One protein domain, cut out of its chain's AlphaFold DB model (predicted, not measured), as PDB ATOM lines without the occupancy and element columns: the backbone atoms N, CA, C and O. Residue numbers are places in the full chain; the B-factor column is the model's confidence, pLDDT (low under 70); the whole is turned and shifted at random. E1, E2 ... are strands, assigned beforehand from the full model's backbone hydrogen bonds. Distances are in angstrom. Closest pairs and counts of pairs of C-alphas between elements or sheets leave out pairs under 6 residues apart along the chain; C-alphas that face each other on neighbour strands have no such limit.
ATOM      1  N   ASP A   2      92.459 -11.181-237.418       96.12
ATOM      2  CA  ASP A   2      91.924  -9.876-237.788       96.12
ATOM      3  C   ASP A   2      92.177  -9.603-239.287       96.12
ATOM      4  O   ASP A   2      93.060 -10.229-239.882       96.12
ATOM      5  N   PRO A   3      91.421  -8.692-239.919       95.94
ATOM      6  CA  PRO A   3      91.534  -8.445-241.359       95.94
ATOM      7  C   PRO A   3      92.912  -7.944-241.813       95.94
ATOM      8  O   PRO A   3      93.267  -8.132-242.972       95.94
ATOM      9  N   ALA A   4      93.692  -7.318-240.923       95.94
ATOM     10  CA  ALA A   4      95.050  -6.865-241.223       95.94
ATOM     11  C   ALA A   4      96.122  -7.949-240.998       95.94
ATOM     12  O   ALA A   4      97.303  -7.675-241.199       95.94
ATOM     13  N   GLU A   5      95.732  -9.154-240.565       96.12
ATOM     14  CA  GLU A   5      96.609 -10.302-240.284       96.12
ATOM     15  C   GLU A   5      97.716 -10.054-239.239       96.12
ATOM     16  O   GLU A   5      98.724 -10.774-239.195       96.12
ATOM     17  N   LYS A   6      97.519  -9.065-238.363       97.50
ATOM     18  CA  LYS A   6      98.459  -8.690-237.291       97.50
ATOM     19  C   LYS A   6      98.158  -9.388-235.975       97.50
ATOM     20  O   LYS A   6      99.055  -9.578-235.152       97.50
ATOM     21  N   PHE A   7      96.908  -9.784-235.778       97.88
ATOM     22  CA  PHE A   7      96.394 -10.342-234.543       97.88
ATOM     23  C   PHE A   7      95.574 -11.608-234.784       97.88
ATOM     24  O   PHE A   7      94.845 -11.782-235.766       97.88
ATOM     25  N   MET A   8      95.658 -12.512-233.816       97.69
ATOM     26  CA  MET A   8      94.861 -13.724-233.784       97.69
ATOM     27  C   MET A   8      94.079 -13.784-232.480       97.69
ATOM     28  O   MET A   8      94.659 -13.776-231.397       97.69
ATOM     29  N   VAL A   9      92.756 -13.856-232.611       98.00
ATOM     30  CA  VAL A   9      91.833 -14.114-231.507       98.00
ATOM     31  C   VAL A   9      91.516 -15.604-231.513       98.00
ATOM     32  O   VAL A   9      91.041 -16.127-232.523       98.00
ATOM     33  N   VAL A  10      91.800 -16.282-230.405       97.81
ATOM     34  CA  VAL A  10      91.547 -17.714-230.212       97.81
ATOM     35  C   VAL A  10      90.417 -17.882-229.214       97.81
ATOM     36  O   VAL A  10      90.514 -17.390-228.093       97.81
ATOM     37  N   SER A  11      89.362 -18.582-229.617       97.94
ATOM     38  CA  SER A  11      88.236 -18.930-228.759       97.94
ATOM     39  C   SER A  11      88.397 -20.334-228.190       97.94
ATOM     40  O   SER A  11      88.457 -21.307-228.943       97.94
ATOM     41  N   ASN A  12      88.447 -20.442-226.866       97.69
ATOM     42  CA  ASN A  12      88.520 -21.712-226.160       97.69
ATOM     43  C   ASN A  12      87.159 -22.034-225.536       97.69
ATOM     44  O   ASN A  12      86.862 -21.576-224.434       97.69
ATOM     45  N   GLU A  13      86.362 -22.851-226.227       97.94
ATOM     46  CA  GLU A  13      85.029 -23.302-225.796       97.94
ATOM     47  C   GLU A  13      85.044 -23.830-224.348       97.94
ATOM     48  O   GLU A  13      84.458 -23.239-223.448       97.94
ATOM     49  N   LYS A  14      85.833 -24.881-224.091       97.88
ATOM     50  CA  LYS A  14      85.836 -25.601-222.804       97.88
ATOM     51  C   LYS A  14      86.365 -24.794-221.618       97.88
ATOM     52  O   LYS A  14      86.008 -25.092-220.484       97.88
ATOM     53  N   SER A  15      87.254 -23.828-221.856       97.06
ATOM     54  CA  SER A  15      87.800 -22.974-220.792       97.06
ATOM     55  C   SER A  15      87.114 -21.614-220.714       97.06
ATOM     56  O   SER A  15      87.527 -20.790-219.902       97.06
ATOM     57  N   SER A  16      86.095 -21.373-221.548       98.06
ATOM     58  CA  SER A  16      85.332 -20.124-221.587       98.06
ATOM     59  C   SER A  16      86.219 -18.874-221.690       98.06
ATOM     60  O   SER A  16      86.053 -17.915-220.934       98.06
ATOM     61  N   SER A  17      87.194 -18.876-222.606       97.81
ATOM     62  CA  SER A  17      88.120 -17.745-222.760       97.81
ATOM     63  C   SER A  17      88.383 -17.349-224.209       97.81
ATOM     64  O   SER A  17      88.362 -18.180-225.121       97.81
ATOM     65  N   LEU A  18      88.680 -16.063-224.403       98.25
ATOM     66  CA  LEU A  18      89.314 -15.536-225.605       98.25
ATOM     67  C   LEU A  18      90.767 -15.173-225.292       98.25
ATOM     68  O   LEU A  18      91.068 -14.553-224.272       98.25
ATOM     69  N   VAL A  19      91.671 -15.550-226.190       98.38
ATOM     70  CA  VAL A  19      93.107 -15.273-226.070       98.38
ATOM     71  C   VAL A  19      93.565 -14.474-227.280       98.38
ATOM     72  O   VAL A  19      93.215 -14.804-228.415       98.38
ATOM     73  N   LEU A  20      94.352 -13.431-227.036       98.50
ATOM     74  CA  LEU A  20      94.922 -12.573-228.064       98.50
ATOM     75  C   LEU A  20      96.406 -12.887-228.260       98.50
ATOM     76  O   LEU A  20      97.190 -12.909-227.308       98.50
ATOM     77  N   PHE A  21      96.787 -13.047-229.521       98.75
ATOM     78  CA  PHE A  21      98.172 -13.137-229.967       98.75
ATOM     79  C   PHE A  21      98.457 -12.054-231.009       98.75
ATOM     80  O   PHE A  21      97.589 -11.767-231.836       98.75
ATOM     81  N   SER A  22      99.676 -11.509-231.035       98.44
ATOM     82  CA  SER A  22     100.205 -10.848-232.237       98.44
ATOM     83  C   SER A  22     100.917 -11.860-233.127       98.44
ATOM     84  O   SER A  22     101.525 -12.812-232.632       98.44
ATOM     85  N   ARG A  23     100.893 -11.634-234.437       98.38
ATOM     86  CA  ARG A  23     101.568 -12.466-235.432       98.38
ATOM     87  C   ARG A  23     102.799 -11.742-235.978       98.38
ATOM     88  O   ARG A  23     102.714 -10.595-236.401       98.38
ATOM     89  N   ASN A  24     103.942 -12.420-236.010       97.88
ATOM     90  CA  ASN A  24     105.085 -11.969-236.797       97.88
ATOM     91  C   ASN A  24     104.753 -12.128-238.291       97.88
ATOM     92  O   ASN A  24     104.533 -13.246-238.753       97.88
ATOM     93  N   GLU A  25     104.723 -11.027-239.043       96.12
ATOM     94  CA  GLU A  25     104.283 -11.026-240.448       96.12
ATOM     95  C   GLU A  25     105.194 -11.852-241.371       96.12
ATOM     96  O   GLU A  25     104.721 -12.428-242.349       96.12
ATOM     97  N   THR A  26     106.485 -11.962-241.044       97.44
ATOM     98  CA  THR A  26     107.473 -12.691-241.853       97.44
ATOM     99  C   THR A  26     107.488 -14.187-241.550       97.44
ATOM    100  O   THR A  26     107.537 -15.001-242.466       97.44
ATOM    101  N   THR A  27     107.474 -14.568-240.270       97.94
ATOM    102  CA  THR A  27     107.650 -15.970-239.845       97.94
ATOM    103  C   THR A  27     106.339 -16.674-239.514       97.94
ATOM    104  O   THR A  27     106.311 -17.897-239.407       97.94
ATOM    105  N   GLY A  28     105.261 -15.919-239.299       97.44
ATOM    106  CA  GLY A  28     103.984 -16.431-238.810       97.44
ATOM    107  C   GLY A  28     103.982 -16.817-237.327       97.44
ATOM    108  O   GLY A  28     102.956 -17.289-236.842       97.44
ATOM    109  N   GLN A  29     105.088 -16.621-236.598       98.38
ATOM    110  CA  GLN A  29     105.145 -16.930-235.168       98.38
ATOM    111  C   GLN A  29     104.141 -16.087-234.380       98.38
ATOM    112  O   GLN A  29     103.979 -14.892-234.628       98.38
ATOM    113  N   LEU A  30     103.492 -16.724-233.410       98.38
ATOM    114  CA  LEU A  30     102.491 -16.104-232.555       98.38
ATOM    115  C   LEU A  30     103.118 -15.727-231.219       98.38
ATOM    116  O   LEU A  30     103.755 -16.551-230.563       98.38
ATOM    117  N   ILE A  31     102.912 -14.483-230.814       98.50
ATOM    118  CA  ILE A  31     103.384 -13.935-229.548       98.50
ATOM    119  C   ILE A  31     102.153 -13.699-228.684       98.50
ATOM    120  O   ILE A  31     101.227 -12.998-229.089       98.50
ATOM    121  N   PHE A  32     102.130 -14.329-227.514       98.06
ATOM    122  CA  PHE A  32     101.054 -14.183-226.541       98.06
ATOM    123  C   PHE A  32     100.956 -12.738-226.042       98.06
ATOM    124  O   PHE A  32     101.979 -12.149-225.693       98.06
ATOM    125  N   LEU A  33      99.737 -12.197-225.975       98.44
ATOM    126  CA  LEU A  33      99.482 -10.853-225.453       98.44
ATOM    127  C   LEU A  33      98.553 -10.858-224.236       98.44
ATOM    128  O   LEU A  33      98.868 -10.219-223.236       98.44
ATOM    129  N   GLN A  34      97.409 -11.544-224.317       97.62
ATOM    130  CA  GLN A  34      96.344 -11.424-223.317       97.62
ATOM    131  C   GLN A  34      95.456 -12.678-223.274       97.62
ATOM    132  O   GLN A  34      95.206 -13.283-224.315       97.62
ATOM    133  N   SER A  35      94.939 -13.046-222.094       97.06
ATOM    134  CA  SER A  35      94.035 -14.203-221.902       97.06
ATOM    135  C   SER A  35      92.983 -14.046-220.799       97.06
ATOM    136  O   SER A  35      92.381 -15.034-220.384       97.06
ATOM    137  N   ASP A  36      92.792 -12.849-220.263       96.00
ATOM    138  CA  ASP A  36      91.858 -12.561-219.166       96.00
ATOM    139  C   ASP A  36      90.431 -12.237-219.654       96.00
ATOM    140  O   ASP A  36      89.556 -11.909-218.856       96.00
ATOM    141  N   VAL A  37      90.167 -12.370-220.959       97.56
ATOM    142  CA  VAL A  37      88.832 -12.198-221.537       97.56
ATOM    143  C   VAL A  37      88.037 -13.489-221.375       97.56
ATOM    144  O   VAL A  37      88.289 -14.483-222.059       97.56
ATOM    145  N   ILE A  38      87.050 -13.464-220.483       97.81
ATOM    146  CA  ILE A  38      86.146 -14.587-220.231       97.81
ATOM    147  C   ILE A  38      84.870 -14.406-221.048       97.81
ATOM    148  O   ILE A  38      84.167 -13.405-220.921       97.81
ATOM    149  N   VAL A  39      84.567 -15.398-221.876       97.50
ATOM    150  CA  VAL A  39      83.323 -15.500-222.649       97.50
ATOM    151  C   VAL A  39      82.857 -16.944-222.499       97.50
ATOM    152  O   VAL A  39      83.676 -17.819-222.746       97.50
ATOM    153  N   PRO A  40      81.613 -17.229-222.080       97.88
ATOM    154  CA  PRO A  40      81.117 -18.602-221.974       97.88
ATOM    155  C   PRO A  40      81.062 -19.312-223.331       97.88
ATOM    156  O   PRO A  40      80.568 -18.735-224.300       97.88
ATOM    157  N   ASP A  41      81.586 -20.540-223.379       97.62
ATOM    158  CA  ASP A  41      81.532 -21.472-224.520       97.62
ATOM    159  C   ASP A  41      81.733 -20.824-225.916       97.62
ATOM    160  O   ASP A  41      80.896 -20.978-226.813       97.62
ATOM    161  N   PRO A  42      82.825 -20.061-226.152       97.81
ATOM    162  CA  PRO A  42      82.992 -19.311-227.384       97.81
ATOM    163  C   PRO A  42      83.427 -20.255-228.506       97.81
ATOM    164  O   PRO A  42      84.471 -20.902-228.429       97.81
ATOM    165  N   VAL A  43      82.637 -20.292-229.579       97.50
ATOM    166  CA  VAL A  43      82.859 -21.188-230.729       97.50
ATOM    167  C   VAL A  43      83.087 -20.456-232.052       97.50
ATOM    168  O   VAL A  43      83.558 -21.052-233.018       97.50
ATOM    169  N   CYS A  44      82.751 -19.165-232.129       96.88
ATOM    170  CA  CYS A  44      82.863 -18.381-233.354       96.88
ATOM    171  C   CYS A  44      83.338 -16.956-233.055       96.88
ATOM    172  O   CYS A  44      82.853 -16.312-232.126       96.88
ATOM    173  N   VAL A  45      84.259 -16.457-233.881       96.56
ATOM    174  CA  VAL A  45      84.722 -15.066-233.876       96.56
ATOM    175  C   VAL A  45      84.445 -14.474-235.252       96.56
ATOM    176  O   VAL A  45      84.849 -15.044-236.266       96.56
ATOM    177  N   LYS A  46      83.776 -13.321-235.289       95.44
ATOM    178  CA  LYS A  46      83.502 -12.571-236.517       95.44
ATOM    179  C   LYS A  46      84.047 -11.156-236.388       95.44
ATOM    180  O   LYS A  46      83.686 -10.438-235.463       95.44
ATOM    181  N   PHE A  47      84.869 -10.757-237.351       96.00
ATOM    182  CA  PHE A  47      85.269  -9.365-237.515       96.00
ATOM    183  C   PHE A  47      84.219  -8.645-238.356       96.00
ATOM    184  O   PHE A  47      83.805  -9.139-239.410       96.00
ATOM    185  N   LEU A  48      83.746  -7.510-237.852       94.00
ATOM    186  CA  LEU A  48      82.856  -6.630-238.594       94.00
ATOM    187  C   LEU A  48      83.708  -5.701-239.463       94.00
ATOM    188  O   LEU A  48      84.784  -5.278-239.047       94.00
ATOM    189  N   HIS A  49      83.219  -5.434-240.666       82.88
ATOM    190  CA  HIS A  49      83.763  -4.439-241.582       82.88
ATOM    191  C   HIS A  49      82.623  -3.461-241.865       82.88
ATOM    192  O   HIS A  49      81.467  -3.898-241.891       82.88
ATOM    193  N   ASP A  50      82.953  -2.188-242.054       66.88
ATOM    194  CA  ASP A  50      82.022  -1.214-242.626       66.88
ATOM    195  C   ASP A  50      81.906  -1.401-244.147       66.88
ATOM    196  O   ASP A  50      82.930  -1.765-244.780       66.88
TER     197      ASP A  50
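AT A GLANCE: This is residues 2 to 50 of the 50 residues of the protein "6-phosphogluconolactonase" of Bacillus mycoides (UniProt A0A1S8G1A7). A twisted three-stranded hairpin sheet is followed by a tail, residues 39 to 50, that passes from E3 to the E1 side and ends away from the sheet. The printed part has 49 residues; strands E1, E2 and E3 form a meander, each the antiparallel neighbour of the one before, in that order across the sheet. It is all strand, though named elements hold 22 residues, under half. The flat outline spans 33 by 28 by 14 A, only just loose, close to compact, with a radius of gyration of the C-alphas of 11.6 A.

HOW THE PARTS SIT: E1, residues 7 to 12, and E2, residues 17 to 23, form a hairpin at 155 degrees, with N 10 and O 19 2.9 A apart. E2 and E3, residues 30 to 38, form another at 158 degrees, with N 22 and O 31 2.9 A apart. E3 bends by 59 degrees at residue 33.

IN THESE COORDINATES: E1 measures 16.2 A from C-alpha 7 at (96.394, -10.342, -234.543), E2 19.2 A, and E3 20.5 A to C-alpha 38 at (86.146, -14.587, -220.231).

THE WHOLE: The farthest C-alphas, Thr 26 and Pro 40, are 33.5 A apart. The printed part has no cut and no long link; residue 50 is under pLDDT 70.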